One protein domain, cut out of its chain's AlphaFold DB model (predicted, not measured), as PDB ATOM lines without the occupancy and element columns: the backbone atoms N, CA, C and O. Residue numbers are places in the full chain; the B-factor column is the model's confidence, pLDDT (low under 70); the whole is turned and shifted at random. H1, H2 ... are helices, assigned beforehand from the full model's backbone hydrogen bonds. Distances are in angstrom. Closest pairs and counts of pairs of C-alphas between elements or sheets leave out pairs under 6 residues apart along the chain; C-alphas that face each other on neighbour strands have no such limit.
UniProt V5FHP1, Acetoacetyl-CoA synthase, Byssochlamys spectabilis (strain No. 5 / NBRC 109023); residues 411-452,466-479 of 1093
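This is residues 411 to 452 and 466 to 479 of the 1093 residues of the protein "Acetoacetyl-CoA synthase" of Byssochlamys spectabilis (strain No. 5 / NBRC 109023) (UniProt V5FHP1). Two helices, H1 and H2, cross loosely at a steep tilt, and a one-turn helix, H3, folds back from the end of H2 toward H1. The tail, residues 411 to 418, makes one end of the long axis, and a separate extended stretch, residues 466 to 479, makes the other, beyond H3. The 56 printed residues, with H1, H2 and H3 in that order and no named strand, are all helix in class, though 27 residues, under half, are in named elements. The whole is loose, with a radius of gyration of the C-alphas of 14.3 A, and elongated, spanning 43 by 26 by 20 A.

H1, residues 419 to 431, begins at C-alpha (-25.843, 42.532, -8.051) and is 18.5 A long. H2, residues 438 to 447, is 14.2 A long. H3, residues 449 to 452, is 5.0 A long and ends at C-alpha (-40.512, 43.311, -1.796).

H1 and H2 are close but not clearly touching, the closest C-alphas, of Arg 424 and Leu 441, being 7.2 A apart. They run the same way at a steep tilt of 52 degrees. H2 and H3 are also close but not clearly touching, with the closest C-alphas, of Ser 445 and Phe 452, 5.4 A apart. H1 and H3 are near each other, with 5 pairs of C-alphas within 10 A. In H1 and H2 every O i to N i+4 pair is within hydrogen-bond range; H3 is too short for such a pair.

The farthest C-alphas, of Ala 413 and Ser 475, are 43.0 A apart. Residues 453 to 465 are not printed, and C-alphas 452 and 466 are 20.0 A apart across the cut. The link H1 to H2 is short and H2 to H3 tight. No printed residue is under 70 in pLDDT.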
ATOM      1  N   LYS A 411     -15.795  54.339  -2.982       96.25
ATOM      2  CA  LYS A 411     -17.054  54.209  -3.724       96.25
ATOM      3  C   LYS A 411     -16.874  53.243  -4.891       96.25
ATOM      4  O   LYS A 411     -15.795  53.191  -5.481       96.25
ATOM      5  N   HIS A 412     -17.932  52.519  -5.253       95.75
ATOM      6  CA  HIS A 412     -17.890  51.629  -6.409       95.75
ATOM      7  C   HIS A 412     -17.786  52.450  -7.707       95.75
ATOM      8  O   HIS A 412     -18.453  53.476  -7.846       95.75
ATOM      9  N   ALA A 413     -16.954  52.009  -8.655       94.44
ATOM     10  CA  ALA A 413     -16.740  52.726  -9.917       94.44
ATOM     11  C   ALA A 413     -17.967  52.678 -10.844       94.44
ATOM     12  O   ALA A 413     -18.246  53.641 -11.551       94.44
ATOM     13  N   ASP A 414     -18.711  51.572 -10.805       95.50
ATOM     14  CA  ASP A 414     -19.949  51.375 -11.566       95.50
ATOM     15  C   ASP A 414     -21.012  50.666 -10.706       95.50
ATOM     16  O   ASP A 414     -21.156  49.445 -10.770       95.50
ATOM     17  N   PRO A 415     -21.693  51.376  -9.787       94.81
ATOM     18  CA  PRO A 415     -22.658  50.759  -8.875       94.81
ATOM     19  C   PRO A 415     -23.785  49.996  -9.590       94.81
ATOM     20  O   PRO A 415     -24.343  49.042  -9.050       94.81
ATOM     21  N   GLU A 416     -24.112  50.364 -10.828       94.19
ATOM     22  CA  GLU A 416     -25.214  49.773 -11.582       94.19
ATOM     23  C   GLU A 416     -24.903  48.374 -12.127       94.19
ATOM     24  O   GLU A 416     -25.834  47.584 -12.338       94.19
ATOM     25  N   SER A 417     -23.630  48.025 -12.329       95.19
ATOM     26  CA  SER A 417     -23.234  46.660 -12.706       95.19
ATOM     27  C   SER A 417     -23.167  45.689 -11.529       95.19
ATOM     28  O   SER A 417     -22.973  44.492 -11.742       95.19
ATOM     29  N   THR A 418     -23.392  46.156 -10.303       96.50
ATOM     30  CA  THR A 418     -23.416  45.307  -9.105       96.50
ATOM     31  C   THR A 418     -24.661  44.416  -9.079       96.50
ATOM     32  O   THR A 418     -25.660  44.673  -9.769       96.50
ATOM     33  N   HIS A 419     -24.647  43.362  -8.259       95.88
ATOM     34  CA  HIS A 419     -25.843  42.532  -8.051       95.88
ATOM     35  C   HIS A 419     -27.022  43.347  -7.501       95.88
ATOM     36  O   HIS A 419     -28.148  43.201  -7.983       95.88
ATOM     37  N   MET A 420     -26.754  44.268  -6.569       96.56
ATOM     38  CA  MET A 420     -27.749  45.196  -6.027       96.56
ATOM     39  C   MET A 420     -28.321  46.131  -7.105       96.56
ATOM     40  O   MET A 420     -29.534  46.322  -7.170       96.56
ATOM     41  N   GLY A 421     -27.476  46.679  -7.985       97.19
ATOM     42  CA  GLY A 421     -27.905  47.554  -9.081       97.19
ATOM     43  C   GLY A 421     -28.831  46.842 -10.071       97.19
ATOM     44  O   GLY A 421     -29.896  47.359 -10.419       97.19
ATOM     45  N   ARG A 422     -28.483  45.609 -10.471       97.19
ATOM     46  CA  ARG A 422     -29.352  44.762 -11.308       97.19
ATOM     47  C   ARG A 422     -30.676  44.429 -10.623       97.19
ATOM     48  O   ARG A 422     -31.722  44.536 -11.258       97.19
ATOM     49  N   PHE A 423     -30.632  44.052  -9.344       97.38
ATOM     50  CA  PHE A 423     -31.826  43.746  -8.560       97.38
ATOM     51  C   PHE A 423     -32.770  44.950  -8.480       97.38
ATOM     52  O   PHE A 423     -33.962  44.807  -8.746       97.38
ATOM     53  N   ARG A 424     -32.230  46.145  -8.198       97.31
ATOM     54  CA  ARG A 424     -32.995  47.398  -8.173       97.31
ATOM     55  C   ARG A 424     -33.740  47.617  -9.490       97.31
ATOM     56  O   ARG A 424     -34.951  47.786  -9.462       97.31
ATOM     57  N   ARG A 425     -33.046  47.539 -10.633       96.94
ATOM     58  CA  ARG A 425     -33.664  47.738 -11.959       96.94
ATOM     59  C   ARG A 425     -34.737  46.702 -12.281       96.94
ATOM     60  O   ARG A 425     -35.767  47.044 -12.852       96.94
ATOM     61  N   ALA A 426     -34.515  45.442 -11.914       97.75
ATOM     62  CA  ALA A 426     -35.511  44.395 -12.115       97.75
ATOM     63  C   ALA A 426     -36.773  44.650 -11.268       97.75
ATOM     64  O   ALA A 426     -37.890  44.494 -11.763       97.75
ATOM     65  N   LEU A 427     -36.607  45.100 -10.019       97.94
ATOM     66  CA  LEU A 427     -37.725  45.469  -9.152       97.94
ATOM     67  C   LEU A 427     -38.471  46.700  -9.683       97.94
ATOM     68  O   LEU A 427     -39.696  46.689  -9.748       97.94
ATOM     69  N   GLU A 428     -37.746  47.735 -10.105       97.88
ATOM     70  CA  GLU A 428     -38.292  48.939 -10.742       97.88
ATOM     71  C   GLU A 428     -39.172  48.610 -11.951       97.88
ATOM     72  O   GLU A 428     -40.300  49.098 -12.056       97.88
ATOM     73  N   GLN A 429     -38.683  47.732 -12.833       97.50
ATOM     74  CA  GLN A 429     -39.440  47.233 -13.982       97.50
ATOM     75  C   GLN A 429     -40.689  46.462 -13.547       97.50
ATOM     76  O   GLN A 429     -41.754  46.652 -14.128       97.50
ATOM     77  N   HIS A 430     -40.577  45.623 -12.515       96.94
ATOM     78  CA  HIS A 430     -41.690  44.823 -12.009       96.94
ATOM     79  C   HIS A 430     -42.832  45.677 -11.441       96.94
ATOM     80  O   HIS A 430     -43.999  45.347 -11.642       96.94
ATOM     81  N   ILE A 431     -42.510  46.775 -10.750       97.31
ATOM     82  CA  ILE A 431     -43.508  47.634 -10.089       97.31
ATOM     83  C   ILE A 431     -43.861  48.898 -10.887       97.31
ATOM     84  O   ILE A 431     -44.717  49.668 -10.449       97.31
ATOM     85  N   GLY A 432     -43.188  49.149 -12.013       95.75
ATOM     86  CA  GLY A 432     -43.370  50.353 -12.827       95.75
ATOM     87  C   GLY A 432     -42.966  51.651 -12.114       95.75
ATOM     88  O   GLY A 432     -43.619  52.677 -12.302       95.75
ATOM     89  N   LYS A 433     -41.928  51.621 -11.265       93.62
ATOM     90  CA  LYS A 433     -41.403  52.797 -10.536       93.62
ATOM     91  C   LYS A 433     -39.887  52.897 -10.689       93.62
ATOM     92  O   LYS A 433     -39.250  51.943 -11.107       93.62
ATOM     93  N   GLN A 434     -39.316  54.051 -10.362       95.38
ATOM     94  CA  GLN A 434     -37.870  54.297 -10.363       95.38
ATOM     95  C   GLN A 434     -37.437  54.751  -8.967       95.38
ATOM     96  O   GLN A 434     -38.136  55.555  -8.348       95.38
ATOM     97  N   PHE A 435     -36.303  54.253  -8.482       96.44
ATOM     98  CA  PHE A 435     -35.712  54.630  -7.200       96.44
ATOM     99  C   PHE A 435     -34.514  55.553  -7.438       96.44
ATOM    100  O   PHE A 435     -33.627  55.232  -8.232       96.44
ATOM    101  N   LYS A 436     -34.413  56.673  -6.708       93.00
ATOM    102  CA  LYS A 436     -33.278  57.608  -6.865       93.00
ATOM    103  C   LYS A 436     -31.941  56.992  -6.457       93.00
ATOM    104  O   LYS A 436     -30.896  57.392  -6.956       93.00
ATOM    105  N   GLY A 437     -31.970  56.015  -5.559       92.94
ATOM    106  CA  GLY A 437     -30.791  55.323  -5.063       92.94
ATOM    107  C   GLY A 437     -31.168  54.277  -4.027       92.94
ATOM    108  O   GLY A 437     -32.318  53.846  -3.947       92.94
ATOM    109  N   TYR A 438     -30.191  53.877  -3.218       96.75
ATOM    110  CA  TYR A 438     -30.401  52.833  -2.221       96.75
ATOM    111  C   TYR A 438     -31.418  53.207  -1.137       96.75
ATOM    112  O   TYR A 438     -32.181  52.345  -0.723       96.75
ATOM    113  N   HIS A 439     -31.452  54.463  -0.678       96.12
ATOM    114  CA  HIS A 439     -32.372  54.868   0.392       96.12
ATOM    115  C   HIS A 439     -33.841  54.715  -0.027       96.12
ATOM    116  O   HIS A 439     -34.602  54.094   0.702       96.12
ATOM    117  N   ASP A 440     -34.207  55.132  -1.243       96.88
ATOM    118  CA  ASP A 440     -35.554  54.915  -1.791       96.88
ATOM    119  C   ASP A 440     -35.896  53.415  -1.921       96.88
ATOM    120  O   ASP A 440     -37.025  53.002  -1.655       96.88
ATOM    121  N   LEU A 441     -34.921  52.586  -2.324       97.81
ATOM    122  CA  LEU A 441     -35.083  51.129  -2.391       97.81
ATOM    123  C   LEU A 441     -35.284  50.520  -0.993       97.81
ATOM    124  O   LEU A 441     -36.126  49.638  -0.815       97.81
ATOM    125  N   TYR A 442     -34.523  50.991  -0.003       98.12
ATOM    126  CA  TYR A 442     -34.654  50.589   1.393       98.12
ATOM    127  C   TYR A 442     -36.029  50.966   1.946       98.12
ATOM    128  O   TYR A 442     -36.744  50.083   2.423       98.12
ATOM    129  N   ASP A 443     -36.447  52.222   1.787       97.38
ATOM    130  CA  ASP A 443     -37.750  52.717   2.236       97.38
ATOM    131  C   ASP A 443     -38.892  51.918   1.597       97.38
ATOM    132  O   ASP A 443     -39.838  51.506   2.274       97.38
ATOM    133  N   PHE A 444     -38.785  51.603   0.302       98.31
ATOM    134  CA  PHE A 444     -39.736  50.718  -0.368       98.31
ATOM    135  C   PHE A 444     -39.755  49.317   0.251       98.31
ATOM    136  O   PHE A 444     -40.829  48.773   0.503       98.31
ATOM    137  N   SER A 445     -38.586  48.733   0.533       97.81
ATOM    138  CA  SER A 445     -38.489  47.375   1.083       97.81
ATOM    139  C   SER A 445     -39.175  47.217   2.445       97.81
ATOM    140  O   SER A 445     -39.669  46.130   2.751       97.81
ATOM    141  N   ILE A 446     -39.252  48.293   3.238       96.62
ATOM    142  CA  ILE A 446     -39.850  48.279   4.580       96.62
ATOM    143  C   ILE A 446     -41.294  48.801   4.606       96.62
ATOM    144  O   ILE A 446     -42.076  48.381   5.453       96.62
ATOM    145  N   THR A 447     -41.684  49.665   3.663       95.88
ATOM    146  CA  THR A 447     -43.062  50.186   3.559       95.88
ATOM    147  C   THR A 447     -43.964  49.334   2.666       95.88
ATOM    148  O   THR A 447     -45.182  49.349   2.829       95.88
ATOM    149  N   GLN A 448     -43.387  48.561   1.740       95.75
ATOM    150  CA  GLN A 448     -44.084  47.619   0.857       95.75
ATOM    151  C   GLN A 448     -43.529  46.186   1.004       95.75
ATOM    152  O   GLN A 448     -43.182  45.546   0.003       95.75
ATOM    153  N   PRO A 449     -43.466  45.630   2.232       94.31
ATOM    154  CA  PRO A 449     -42.751  44.382   2.503       94.31
ATOM    155  C   PRO A 449     -43.339  43.178   1.758       94.31
ATOM    156  O   PRO A 449     -42.597  42.278   1.383       94.31
ATOM    157  N   MET A 450     -44.650  43.156   1.488       93.56
ATOM    158  CA  MET A 450     -45.281  42.054   0.746       93.56
ATOM    159  C   MET A 450     -44.780  41.977  -0.691       93.56
ATOM    160  O   MET A 450     -44.461  40.891  -1.159       93.56
ATOM    161  N   ILE A 451     -44.688  43.121  -1.374       96.50
ATOM    162  CA  ILE A 451     -44.212  43.188  -2.758       96.50
ATOM    163  C   ILE A 451     -42.713  42.902  -2.789       96.50
ATOM    164  O   ILE A 451     -42.253  42.113  -3.608       96.50
ATOM    165  N   PHE A 452     -41.955  43.507  -1.872       97.69
ATOM    166  CA  PHE A 452     -40.512  43.311  -1.796       97.69
ATOM    167  C   PHE A 452     -40.139  41.843  -1.554       97.69
ATOM    168  O   PHE A 452     -39.365  41.277  -2.324       97.69
ATOM    169  N   GLY A 466     -44.008  23.238  -2.956       95.56
ATOM    170  CA  GLY A 466     -45.242  23.906  -2.561       95.56
ATOM    171  C   GLY A 466     -45.382  25.315  -3.138       95.56
ATOM    172  O   GLY A 466     -44.515  25.813  -3.854       95.56
ATOM    173  N   ASN A 467     -46.509  25.940  -2.808       95.00
ATOM    174  CA  ASN A 467     -46.875  27.304  -3.181       95.00
ATOM    175  C   ASN A 467     -47.374  28.043  -1.931       95.00
ATOM    176  O   ASN A 467     -47.763  27.405  -0.952       95.00
ATOM    177  N   TYR A 468     -47.414  29.373  -1.981       95.00
ATOM    178  CA  TYR A 468     -48.000  30.215  -0.936       95.00
ATOM    179  C   TYR A 468     -49.056  31.144  -1.535       95.00
ATOM    180  O   TYR A 468     -48.969  31.540  -2.695       95.00
ATOM    181  N   THR A 469     -50.058  31.499  -0.732       87.19
ATOM    182  CA  THR A 469     -51.098  32.475  -1.104       87.19
ATOM    183  C   THR A 469     -50.834  33.863  -0.524       87.19
ATOM    184  O   THR A 469     -51.343  34.850  -1.044       87.19
ATOM    185  N   ALA A 470     -50.025  33.951   0.535       88.38
ATOM    186  CA  ALA A 470     -49.605  35.198   1.158       88.38
ATOM    187  C   ALA A 470     -48.167  35.078   1.681       88.38
ATOM    188  O   ALA A 470     -47.771  34.031   2.200       88.38
ATOM    189  N   VAL A 471     -47.400  36.166   1.561       94.44
ATOM    190  CA  VAL A 471     -46.025  36.260   2.075       94.44
ATOM    191  C   VAL A 471     -46.005  36.252   3.604       94.44
ATOM    192  O   VAL A 471     -45.259  35.477   4.184       94.44
ATOM    193  N   VAL A 472     -46.838  37.064   4.261       94.00
ATOM    194  CA  VAL A 472     -47.029  37.079   5.721       94.00
ATOM    195  C   VAL A 472     -48.418  37.634   6.054       94.00
ATOM    196  O   VAL A 472     -48.985  38.405   5.278       94.00
ATOM    197  N   ASN A 473     -48.994  37.255   7.199       86.88
ATOM    198  CA  ASN A 473     -50.223  37.881   7.694       86.88
ATOM    199  C   ASN A 473     -49.911  39.261   8.298       86.88
ATOM    200  O   ASN A 473     -49.404  39.344   9.413       86.88
ATOM    201  N   GLN A 474     -50.266  40.336   7.594       80.06
ATOM    202  CA  GLN A 474     -50.023  41.713   8.045       80.06
ATOM    203  C   GLN A 474     -50.856  42.138   9.261       80.06
ATOM    204  O   GLN A 474     -50.508  43.104   9.929       80.06
ATOM    205  N   SER A 475     -51.962  41.446   9.551       86.25
ATOM    206  CA  SER A 475     -52.776  41.727  10.742       86.25
ATOM    207  C   SER A 475     -52.202  41.088  12.008       86.25
ATOM    208  O   SER A 475     -52.680  41.370  13.106       86.25
ATOM    209  N   ALA A 476     -51.214  40.198  11.875       92.19
ATOM    210  CA  ALA A 476     -50.568  39.574  13.017       92.19
ATOM    211  C   ALA A 476     -49.581  40.543  13.674       92.19
ATOM    212  O   ALA A 476     -48.825  41.248  13.007       92.19
ATOM    213  N   ARG A 477     -49.566  40.536  15.007       94.56
ATOM    214  CA  ARG A 477     -48.567  41.263  15.785       94.56
ATOM    215  C   ARG A 477     -47.180  40.647  15.589       94.56
ATOM    216  O   ARG A 477     -47.053  39.434  15.423       94.56
ATOM    217  N   MET A 478     -46.136  41.464  15.638       94.94
ATOM    218  CA  MET A 478     -44.747  41.028  15.511       94.94
ATOM    219  C   MET A 478     -44.342  40.090  16.654       94.94
ATOM    220  O   MET A 478     -43.692  39.076  16.406       94.94
ATOM    221  N   ASP A 479     -44.786  40.377  17.879       94.00
ATOM    222  CA  ASP A 479     -44.520  39.557  19.072       94.00
ATOM    223  C   ASP A 479     -45.204  38.176  19.050       94.00
ATOM    224  O   ASP A 479     -44.841  37.295  19.828       94.00
TER     225      ASP A 479